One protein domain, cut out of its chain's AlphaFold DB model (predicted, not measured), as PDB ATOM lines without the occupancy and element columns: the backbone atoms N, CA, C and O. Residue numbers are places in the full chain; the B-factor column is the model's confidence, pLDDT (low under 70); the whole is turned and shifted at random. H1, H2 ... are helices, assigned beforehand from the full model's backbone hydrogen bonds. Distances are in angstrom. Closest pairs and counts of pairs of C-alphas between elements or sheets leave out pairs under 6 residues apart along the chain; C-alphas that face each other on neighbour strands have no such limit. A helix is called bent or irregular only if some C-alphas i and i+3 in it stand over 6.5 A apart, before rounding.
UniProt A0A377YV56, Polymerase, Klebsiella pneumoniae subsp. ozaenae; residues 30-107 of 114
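Overview. This is residues 30 to 107 of the 114 residues of the protein "Polymerase" of Klebsiella pneumoniae subsp. ozaenae (UniProt A0A377YV56). A long helix, H1b, and a second helix, H2, form a narrow V, and the short arm H1a folds back at its wide end, from the first part of H1b to the last part of H2. H3 packs on H2 as a second helical hairpin, and its residues 102 to 106 also reach H1b near the narrow end of the V. The printed part has 78 residues with three named helices, H1, H2 and H3 in that order, H1 being bent into the arms H1a and H1b; there is no named strand, and the class is all helix. The whole is compact, with a radius of gyration of the C-alphas of 12.4 A, and elongated, spanning 38 by 24 by 18 A.

Arrangement. Start with H1, residues 31 to 60, assigned as one helix by its hydrogen bonds but bent: C-alphas 38 and 41 are 9.5 A apart, against about 5 A in a regular helix. Its arms are H1a, residues 31 to 38, and H1b, residues 41 to 60; they touch and run opposite ways at a shallow tilt of 27 degrees, with the C-alphas of Ala 35 and Leu 44 closest at 5.2 A. Next comes H2, residues 67 to 82, which forms a helical hairpin with H1b at a shallow tilt of 23 degrees; the closest C-alphas, those of Ala 58 and Leu 70, are 5.0 A apart. H2 touches H1a with residues 80 to 81 alone, at a steep tilt of 50 degrees, the C-alphas of Val 31 and Met 80 being closest at 5.6 A. Look last at H3, residues 93 to 106, which forms a helical hairpin with H2 at a shallow tilt of 31 degrees, with the C-alphas of Leu 73 and Pro 101 closest at 5.1 A. H3 touches H1b at a steep tilt of 48 degrees, the C-alphas of Ala 58 and Ala 105 being closest at 4.8 A. The helix packing is part aligned, part crossed, and H1a and H3 are apart. In H1a and H1b every O i to N i+4 pair is within hydrogen-bond range; in H2 10 of 12 are, and in H3 9 of 10.

Along the chain. Find C-alpha 31 at (179.133, 131.380, 146.204), where H1a begins its 10.5 A. From C-alpha 41 at (178.865, 142.158, 154.023), H1b runs 28.0 A to C-alpha 60. H2 covers 25.1 A and is irregular, but only just: C-alphas 67 and 70 are 6.7 A apart. H3 covers 20.3 A and ends at C-alpha 106, at (162.805, 123.409, 155.665).

Size, cuts and confidence. The two C-alphas farthest apart are those of Leu 37 and Asp 65, at 38.2 A. The printed part has no cut, and both links, H1 to H2 and H2 to H3, are short. The mean pLDDT of the printed part is 85.3; look for values under 70 at residues 65 to 66 and 88 to 90.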
ATOM      1  N   SER A  30     183.335 130.499 144.245       86.19
ATOM      2  CA  SER A  30     182.756 130.404 145.571       86.19
ATOM      3  C   SER A  30     181.514 131.269 145.621       86.19
ATOM      4  O   SER A  30     181.558 132.475 145.338       86.19
ATOM      5  N   VAL A  31     180.400 130.664 146.025       87.75
ATOM      6  CA  VAL A  31     179.133 131.380 146.204       87.75
ATOM      7  C   VAL A  31     179.256 132.425 147.315       87.75
ATOM      8  O   VAL A  31     178.705 133.517 147.191       87.75
ATOM      9  N   TYR A  32     180.020 132.128 148.370       89.94
ATOM     10  CA  TYR A  32     180.247 133.048 149.490       89.94
ATOM     11  C   TYR A  32     181.022 134.287 149.044       89.94
ATOM     12  O   TYR A  32     180.624 135.413 149.346       89.94
ATOM     13  N   MET A  33     182.088 134.085 148.262       87.00
ATOM     14  CA  MET A  33     182.864 135.193 147.709       87.00
ATOM     15  C   MET A  33     182.033 136.003 146.710       87.00
ATOM     16  O   MET A  33     182.099 137.226 146.711       87.00
ATOM     17  N   GLY A  34     181.192 135.352 145.904       87.50
ATOM     18  CA  GLY A  34     180.267 136.042 145.006       87.50
ATOM     19  C   GLY A  34     179.216 136.885 145.731       87.50
ATOM     20  O   GLY A  34     178.930 138.008 145.311       87.50
ATOM     21  N   ALA A  35     178.671 136.378 146.843       89.19
ATOM     22  CA  ALA A  35     177.741 137.117 147.695       89.19
ATOM     23  C   ALA A  35     178.407 138.348 148.327       89.19
ATOM     24  O   ALA A  35     177.818 139.428 148.301       89.19
ATOM     25  N   LEU A  36     179.645 138.208 148.809       89.12
ATOM     26  CA  LEU A  36     180.440 139.321 149.332       89.12
ATOM     27  C   LEU A  36     180.802 140.333 148.234       89.12
ATOM     28  O   LEU A  36     180.650 141.535 148.420       89.12
ATOM     29  N   LEU A  37     181.236 139.864 147.064       88.06
ATOM     30  CA  LEU A  37     181.672 140.720 145.961       88.06
ATOM     31  C   LEU A  37     180.527 141.574 145.408       88.06
ATOM     32  O   LEU A  37     180.711 142.769 145.189       88.06
ATOM     33  N   LYS A  38     179.351 140.980 145.178       88.00
ATOM     34  CA  LYS A  38     178.195 141.690 144.606       88.00
ATOM     35  C   LYS A  38     177.371 142.414 145.672       88.00
ATOM     36  O   LYS A  38     177.020 143.573 145.475       88.00
ATOM     37  N   GLY A  39     177.065 141.739 146.781       86.38
ATOM     38  CA  GLY A  39     176.152 142.216 147.829       86.38
ATOM     39  C   GLY A  39     176.827 142.734 149.101       86.38
ATOM     40  O   GLY A  39     176.130 143.143 150.030       86.38
ATOM     41  N   GLY A  40     178.158 142.701 149.176       90.06
ATOM     42  CA  GLY A  40     178.900 143.152 150.346       90.06
ATOM     43  C   GLY A  40     178.681 142.267 151.569       90.06
ATOM     44  O   GLY A  40     178.172 141.143 151.501       90.06
ATOM     45  N   ILE A  41     179.050 142.809 152.726       91.19
ATOM     46  CA  ILE A  41     178.865 142.158 154.023       91.19
ATOM     47  C   ILE A  41     177.383 141.872 154.287       91.19
ATOM     48  O   ILE A  41     177.049 140.828 154.835       91.19
ATOM     49  N   VAL A  42     176.485 142.751 153.834       90.69
ATOM     50  CA  VAL A  42     175.035 142.589 153.998       90.69
ATOM     51  C   VAL A  42     174.541 141.370 153.218       90.69
ATOM     52  O   VAL A  42     173.861 140.519 153.786       90.69
ATOM     53  N   GLY A  43     174.927 141.239 151.946       89.81
ATOM     54  CA  GLY A  43     174.570 140.083 151.122       89.81
ATOM     55  C   GLY A  43     175.118 138.769 151.680       89.81
ATOM     56  O   GLY A  43     174.396 137.770 151.725       89.81
ATOM     57  N   LEU A  44     176.362 138.776 152.167       91.31
ATOM     58  CA  LEU A  44     176.962 137.610 152.814       91.31
ATOM     59  C   LEU A  44     176.224 137.226 154.105       91.31
ATOM     60  O   LEU A  44     175.906 136.055 154.296       91.31
ATOM     61  N   LEU A  45     175.910 138.193 154.971       93.50
ATOM     62  CA  LEU A  45     175.193 137.940 156.223       93.50
ATOM     63  C   LEU A  45     173.787 137.385 155.980       93.50
ATOM     64  O   LEU A  45     173.378 136.457 156.672       93.50
ATOM     65  N   LEU A  46     173.065 137.893 154.977       92.56
ATOM     66  CA  LEU A  46     171.754 137.358 154.597       92.56
ATOM     67  C   LEU A  46     171.853 135.912 154.094       92.56
ATOM     68  O   LEU A  46     171.049 135.068 154.492       92.56
ATOM     69  N   LEU A  47     172.859 135.598 153.269       91.94
ATOM     70  CA  LEU A  47     173.110 134.228 152.818       91.94
ATOM     71  C   LEU A  47     173.413 133.298 154.004       91.94
ATOM     72  O   LEU A  47     172.823 132.223 154.116       91.94
ATOM     73  N   LEU A  48     174.292 133.726 154.913       93.19
ATOM     74  CA  LEU A  48     174.636 132.969 156.117       93.19
ATOM     75  C   LEU A  48     173.429 132.777 157.040       93.19
ATOM     76  O   LEU A  48     173.278 131.699 157.607       93.19
ATOM     77  N   ALA A  49     172.545 133.770 157.157       94.50
ATOM     78  CA  ALA A  49     171.318 133.653 157.937       94.50
ATOM     79  C   ALA A  49     170.395 132.560 157.372       94.50
ATOM     80  O   ALA A  49     169.919 131.712 158.124       94.50
ATOM     81  N   ILE A  50     170.201 132.517 156.048       92.12
ATOM     82  CA  ILE A  50     169.396 131.475 155.388       92.12
ATOM     83  C   ILE A  50     170.009 130.086 155.612       92.12
ATOM     84  O   ILE A  50     169.299 129.141 155.965       92.12
ATOM     85  N   ILE A  51     171.332 129.966 155.462       92.88
ATOM     86  CA  ILE A  51     172.069 128.720 155.710       92.88
ATOM     87  C   ILE A  51     171.914 128.274 157.166       92.88
ATOM     88  O   ILE A  51     171.605 127.110 157.420       92.88
ATOM     89  N   ALA A  52     172.084 129.192 158.119       93.31
ATOM     90  CA  ALA A  52     171.944 128.912 159.540       93.31
ATOM     91  C   ALA A  52     170.523 128.446 159.879       93.31
ATOM     92  O   ALA A  52     170.365 127.457 160.593       93.31
ATOM     93  N   CYS A  53     169.489 129.079 159.318       92.12
ATOM     94  CA  CYS A  53     168.105 128.630 159.467       92.12
ATOM     95  C   CYS A  53     167.893 127.214 158.907       92.12
ATOM     96  O   CYS A  53     167.254 126.387 159.562       92.12
ATOM     97  N   GLY A  54     168.445 126.912 157.727       90.25
ATOM     98  CA  GLY A  54     168.382 125.583 157.113       90.25
ATOM     99  C   GLY A  54     169.069 124.511 157.959       90.25
ATOM    100  O   GLY A  54     168.463 123.486 158.275       90.25
ATOM    101  N   LEU A  55     170.305 124.775 158.392       90.81
ATOM    102  CA  LEU A  55     171.075 123.892 159.270       90.81
ATOM    103  C   LEU A  55     170.372 123.675 160.608       90.81
ATOM    104  O   LEU A  55     170.267 122.541 161.065       90.81
ATOM    105  N   TRP A  56     169.843 124.737 161.213       90.62
ATOM    106  CA  TRP A  56     169.093 124.661 162.462       90.62
ATOM    107  C   TRP A  56     167.859 123.763 162.314       90.62
ATOM    108  O   TRP A  56     167.597 122.910 163.167       90.62
ATOM    109  N   GLN A  57     167.085 123.931 161.239       88.38
ATOM    110  CA  GLN A  57     165.905 123.106 160.976       88.38
ATOM    111  C   GLN A  57     166.270 121.640 160.718       88.38
ATOM    112  O   GLN A  57     165.661 120.752 161.320       88.38
ATOM    113  N   ALA A  58     167.285 121.383 159.891       87.81
ATOM    114  CA  ALA A  58     167.783 120.034 159.636       87.81
ATOM    115  C   ALA A  58     168.294 119.369 160.923       87.81
ATOM    116  O   ALA A  58     167.988 118.211 161.195       87.81
ATOM    117  N   TRP A  59     169.012 120.119 161.761       87.38
ATOM    118  CA  TRP A  59     169.515 119.645 163.045       87.38
ATOM    119  C   TRP A  59     168.388 119.275 164.008       87.38
ATOM    120  O   TRP A  59     168.434 118.212 164.622       87.38
ATOM    121  N   ARG A  60     167.338 120.100 164.114       85.56
ATOM    122  CA  ARG A  60     166.163 119.778 164.942       85.56
ATOM    123  C   ARG A  60     165.462 118.493 164.492       85.56
ATOM    124  O   ARG A  60     164.963 117.758 165.334       85.56
ATOM    125  N   LYS A  61     165.449 118.212 163.186       81.62
ATOM    126  CA  LYS A  61     164.788 117.038 162.585       81.62
ATOM    127  C   LYS A  61     165.686 115.804 162.470       81.62
ATOM    128  O   LYS A  61     165.217 114.764 162.021       81.62
ATOM    129  N   ARG A  62     166.952 115.880 162.900       78.88
ATOM    130  CA  ARG A  62     167.944 114.798 162.734       78.88
ATOM    131  C   ARG A  62     167.548 113.470 163.394       78.88
ATOM    132  O   ARG A  62     168.043 112.426 162.990       78.88
ATOM    133  N   HIS A  63     166.704 113.525 164.426       75.88
ATOM    134  CA  HIS A  63     166.212 112.355 165.164       75.88
ATOM    135  C   HIS A  63     164.884 111.805 164.610       75.88
ATOM    136  O   HIS A  63     164.367 110.822 165.128       75.88
ATOM    137  N   THR A  64     164.330 112.436 163.573       70.88
ATOM    138  CA  THR A  64     163.137 111.993 162.836       70.88
ATOM    139  C   THR A  64     163.579 111.391 161.490       70.88
ATOM    140  O   THR A  64     164.768 111.358 161.178       70.88
ATOM    141  N   ASP A  65     162.639 110.931 160.666       66.00
ATOM    142  CA  ASP A  65     162.855 110.272 159.361       66.00
ATOM    143  C   ASP A  65     163.788 111.027 158.377       66.00
ATOM    144  O   ASP A  65     164.380 110.468 157.459       66.00
ATOM    145  N   SER A  66     164.012 112.319 158.616       68.69
ATOM    146  CA  SER A  66     164.824 113.241 157.812       68.69
ATOM    147  C   SER A  66     166.321 113.231 158.189       68.69
ATOM    148  O   SER A  66     166.992 114.265 158.155       68.69
ATOM    149  N   ARG A  67     166.888 112.064 158.528       73.31
ATOM    150  CA  ARG A  67     168.292 111.941 158.985       73.31
ATOM    151  C   ARG A  67     169.325 112.430 157.957       73.31
ATOM    152  O   ARG A  67     170.376 112.951 158.324       73.31
ATOM    153  N   TYR A  68     169.022 112.280 156.668       82.88
ATOM    154  CA  TYR A  68     169.946 112.593 155.571       82.88
ATOM    155  C   TYR A  68     169.939 114.068 155.173       82.88
ATOM    156  O   TYR A  68     170.882 114.538 154.542       82.88
ATOM    157  N   SER A  69     168.916 114.826 155.564       85.38
ATOM    158  CA  SER A  69     168.751 116.215 155.128       85.38
ATOM    159  C   SER A  69     169.863 117.120 155.653       85.38
ATOM    160  O   SER A  69     170.312 118.013 154.939       85.38
ATOM    161  N   LEU A  70     170.374 116.845 156.857       87.12
ATOM    162  CA  LEU A  70     171.539 117.544 157.398       87.12
ATOM    163  C   LEU A  70     172.812 117.228 156.602       87.12
ATOM    164  O   LEU A  70     173.570 118.139 156.286       87.12
ATOM    165  N   ALA A  71     173.034 115.955 156.262       89.25
ATOM    166  CA  ALA A  71     174.218 115.520 155.522       89.25
ATOM    167  C   ALA A  71     174.243 116.094 154.097       89.25
ATOM    168  O   ALA A  71     175.269 116.609 153.662       89.25
ATOM    169  N   ILE A  72     173.104 116.068 153.397       89.94
ATOM    170  CA  ILE A  72     172.977 116.616 152.038       89.94
ATOM    171  C   ILE A  72     173.142 118.142 152.061       89.94
ATOM    172  O   ILE A  72     173.840 118.692 151.210       89.94
ATOM    173  N   LEU A  73     172.556 118.831 153.048       89.88
ATOM    174  CA  LEU A  73     172.736 120.275 153.196       89.88
ATOM    175  C   LEU A  73     174.202 120.618 153.483       89.88
ATOM    176  O   LEU A  73     174.754 121.499 152.839       89.88
ATOM    177  N   PHE A  74     174.858 119.891 154.389       90.31
ATOM    178  CA  PHE A  74     176.274 120.096 154.689       90.31
ATOM    179  C   PHE A  74     177.168 119.863 153.463       90.31
ATOM    180  O   PHE A  74     178.029 120.689 153.167       90.31
ATOM    181  N   TYR A  75     176.922 118.790 152.708       91.00
ATOM    182  CA  TYR A  75     177.613 118.529 151.447       91.00
ATOM    183  C   TYR A  75     177.459 119.697 150.462       91.00
ATOM    184  O   TYR A  75     178.456 120.178 149.924       91.00
ATOM    185  N   ALA A  76     176.238 120.208 150.280       90.12
ATOM    186  CA  ALA A  76     175.985 121.357 149.416       90.12
ATOM    187  C   ALA A  76     176.750 122.613 149.873       90.12
ATOM    188  O   ALA A  76     177.314 123.321 149.042       90.12
ATOM    189  N   LEU A  77     176.833 122.872 151.185       90.81
ATOM    190  CA  LEU A  77     177.587 124.008 151.736       90.81
ATOM    191  C   LEU A  77     179.085 123.931 151.433       90.81
ATOM    192  O   LEU A  77     179.685 124.952 151.086       90.81
ATOM    193  N   VAL A  78     179.675 122.739 151.554       90.31
ATOM    194  CA  VAL A  78     181.087 122.501 151.224       90.31
ATOM    195  C   VAL A  78     181.307 122.633 149.720       90.31
ATOM    196  O   VAL A  78     182.241 123.307 149.295       90.31
ATOM    197  N   PHE A  79     180.419 122.062 148.903       88.25
ATOM    198  CA  PHE A  79     180.509 122.160 147.448       88.25
ATOM    199  C   PHE A  79     180.472 123.619 146.963       88.25
ATOM    200  O   PHE A  79     181.292 124.027 146.143       88.25
ATOM    201  N   MET A  80     179.588 124.442 147.534       86.00
ATOM    202  CA  MET A  80     179.483 125.872 147.216       86.00
ATOM    203  C   MET A  80     180.701 126.711 147.622       86.00
ATOM    204  O   MET A  80     180.845 127.845 147.156       86.00
ATOM    205  N   ALA A  81     181.560 126.192 148.506       86.19
ATOM    206  CA  ALA A  81     182.791 126.879 148.879       86.19
ATOM    207  C   ALA A  81     183.792 126.909 147.719       86.19
ATOM    208  O   ALA A  81     184.492 127.909 147.579       86.19
ATOM    209  N   SER A  82     183.804 125.850 146.903       81.94
ATOM    210  CA  SER A  82     184.765 125.631 145.814       81.94
ATOM    211  C   SER A  82     184.158 125.761 144.416       81.94
ATOM    212  O   SER A  82     184.886 125.730 143.424       81.94
ATOM    213  N   GLN A  83     182.829 125.856 144.314       78.12
ATOM    214  CA  GLN A  83     182.122 125.979 143.046       78.12
ATOM    215  C   GLN A  83     180.984 126.994 143.124       78.12
ATOM    216  O   GLN A  83     180.250 127.081 144.108       78.12
ATOM    217  N   GLY A  84     180.798 127.729 142.029       75.06
ATOM    218  CA  GLY A  84     179.701 128.675 141.859       75.06
ATOM    219  C   GLY A  84     180.118 130.137 141.856       75.06
ATOM    220  O   GLY A  84     181.177 130.529 142.333       75.06
ATOM    221  N   MET A  85     179.250 130.946 141.260       75.56
ATOM    222  CA  MET A  85     179.475 132.375 141.061       75.56
ATOM    223  C   MET A  85     178.534 133.201 141.920       75.56
ATOM    224  O   MET A  85     178.962 133.982 142.754       75.56
ATOM    225  N   PHE A  86     177.228 133.039 141.715       74.12
ATOM    226  CA  PHE A  86     176.227 133.812 142.429       74.12
ATOM    227  C   PHE A  86     174.883 133.090 142.413       74.12
ATOM    228  O   PHE A  86     174.400 132.698 141.348       74.12
ATOM    229  N   ILE A  87     174.277 132.931 143.589       71.31
ATOM    230  CA  ILE A  87     173.135 132.027 143.774       71.31
ATOM    231  C   ILE A  87     171.793 132.605 143.309       71.31
ATOM    232  O   ILE A  87     170.880 131.848 143.007       71.31
ATOM    233  N   ILE A  88     171.680 133.936 143.224       68.12
ATOM    234  CA  ILE A  88     170.458 134.660 142.811       68.12
ATOM    235  C   ILE A  88     170.486 134.966 141.293       68.12
ATOM    236  O   ILE A  88     169.683 135.729 140.772       68.12
ATOM    237  N   SER A  89     171.441 134.386 140.558       68.81
ATOM    238  CA  SER A  89     171.489 134.478 139.093       68.81
ATOM    239  C   SER A  89     170.656 133.369 138.434       68.81
ATOM    240  O   SER A  89     169.886 132.682 139.103       68.81
ATOM    241  N   ASN A  90     170.812 133.189 137.119       69.19
ATOM    242  CA  ASN A  90     170.151 132.130 136.357       69.19
ATOM    243  C   ASN A  90     170.268 130.749 137.042       69.19
ATOM    244  O   ASN A  90     171.331 130.454 137.609       69.19
ATOM    245  N   PRO A  91     169.225 129.899 136.956       73.25
ATOM    246  CA  PRO A  91     169.164 128.593 137.612       73.25
ATOM    247  C   PRO A  91     170.138 127.597 136.965       73.25
ATOM    248  O   PRO A  91     169.772 126.754 136.153       73.25
ATOM    249  N   ARG A  92     171.415 127.737 137.318       78.38
ATOM    250  CA  ARG A  92     172.514 126.837 136.953       78.38
ATOM    251  C   ARG A  92     172.595 125.677 137.946       78.38
ATOM    252  O   ARG A  92     171.874 125.642 138.938       78.38
ATOM    253  N   GLU A  93     173.528 124.759 137.733       80.12
ATOM    254  CA  GLU A  93     173.755 123.583 138.592       80.12
ATOM    255  C   GLU A  93     173.843 123.935 140.090       80.12
ATOM    256  O   GLU A  93     173.177 123.330 140.928       80.12
ATOM    257  N   THR A  94     174.591 124.992 140.424       81.38
ATOM    258  CA  THR A  94     174.765 125.473 141.809       81.38
ATOM    259  C   THR A  94     173.481 126.000 142.447       81.38
ATOM    260  O   THR A  94     173.347 125.952 143.667       81.38
ATOM    261  N   TRP A  95     172.515 126.455 141.643       87.50
ATOM    262  CA  TRP A  95     171.203 126.885 142.124       87.50
ATOM    263  C   TRP A  95     170.427 125.685 142.675       87.50
ATOM    264  O   TRP A  95     170.001 125.698 143.829       87.50
ATOM    265  N   VAL A  96     170.305 124.611 141.887       85.69
ATOM    266  CA  VAL A  96     169.569 123.402 142.295       85.69
ATOM    267  C   VAL A  96     170.246 122.740 143.491       85.69
ATOM    268  O   VAL A  96     169.571 122.382 144.455       85.69
ATOM    269  N   LEU A  97     171.579 122.649 143.471       86.62
ATOM    270  CA  LEU A  97     172.365 122.059 144.557       86.62
ATOM    271  C   LEU A  97     172.217 122.796 145.892       86.62
ATOM    272  O   LEU A  97     172.413 122.185 146.935       86.62
ATOM    273  N   PHE A  98     171.847 124.076 145.884       88.12
ATOM    274  CA  PHE A  98     171.588 124.830 147.107       88.12
ATOM    275  C   PHE A  98     170.129 124.776 147.544       88.12
ATOM    276  O   PHE A  98     169.826 124.427 148.686       88.12
ATOM    277  N   TRP A  99     169.214 125.123 146.637       89.38
ATOM    278  CA  TRP A  99     167.809 125.304 146.987       89.38
ATOM    279  C   TRP A  99     167.099 123.982 147.274       89.38
ATOM    280  O   TRP A  99     166.213 123.957 148.126       89.38
ATOM    281  N   LEU A 100     167.499 122.876 146.635       89.50
ATOM    282  CA  LEU A 100     166.875 121.571 146.866       89.50
ATOM    283  C   LEU A 100     167.183 121.026 148.275       89.50
ATOM    284  O   LEU A 100     166.231 120.760 149.011       89.50
ATOM    285  N   PRO A 101     168.449 120.921 148.730       89.00
ATOM    286  CA  PRO A 101     168.747 120.489 150.098       89.00
ATOM    287  C   PRO A 101     168.174 121.425 151.161       89.00
ATOM    288  O   PRO A 101     167.676 120.963 152.188       89.00
ATOM    289  N   LEU A 102     168.193 122.736 150.901       89.44
ATOM    290  CA  LEU A 102     167.595 123.727 151.789       89.44
ATOM    291  C   LEU A 102     166.073 123.549 151.885       89.44
ATOM    292  O   LEU A 102     165.522 123.548 152.983       89.44
ATOM    293  N   GLY A 103     165.392 123.338 150.756       88.44
ATOM    294  CA  GLY A 103     163.958 123.059 150.708       88.44
ATOM    295  C   GLY A 103     163.592 121.790 151.474       88.44
ATOM    296  O   GLY A 103     162.642 121.800 152.254       88.44
ATOM    297  N   ILE A 104     164.390 120.726 151.340       87.31
ATOM    298  CA  ILE A 104     164.215 119.488 152.112       87.31
ATOM    299  C   ILE A 104     164.422 119.744 153.612       87.31
ATOM    300  O   ILE A 104     163.636 119.265 154.422       87.31
ATOM    301  N   ALA A 105     165.440 120.515 154.003       87.12
ATOM    302  CA  ALA A 105     165.681 120.854 155.407       87.12
ATOM    303  C   ALA A 105     164.522 121.663 156.026       87.12
ATOM    304  O   ALA A 105     164.155 121.467 157.192       87.12
ATOM    305  N   LEU A 106     163.917 122.559 155.242       86.06
ATOM    306  CA  LEU A 106     162.805 123.409 155.665       86.06
ATOM    307  C   LEU A 106     161.439 122.708 155.594       86.06
ATOM    308  O   LEU A 106     160.544 123.076 156.358       86.06
ATOM    309  N   SER A 107     161.276 121.683 154.752       84.19
ATOM    310  CA  SER A 107     160.001 120.980 154.569       84.19
ATOM    311  C   SER A 107     159.518 120.333 155.868       84.19
ATOM    312  O   SER A 107     160.302 119.852 156.692       84.19
TER     313      SER A 107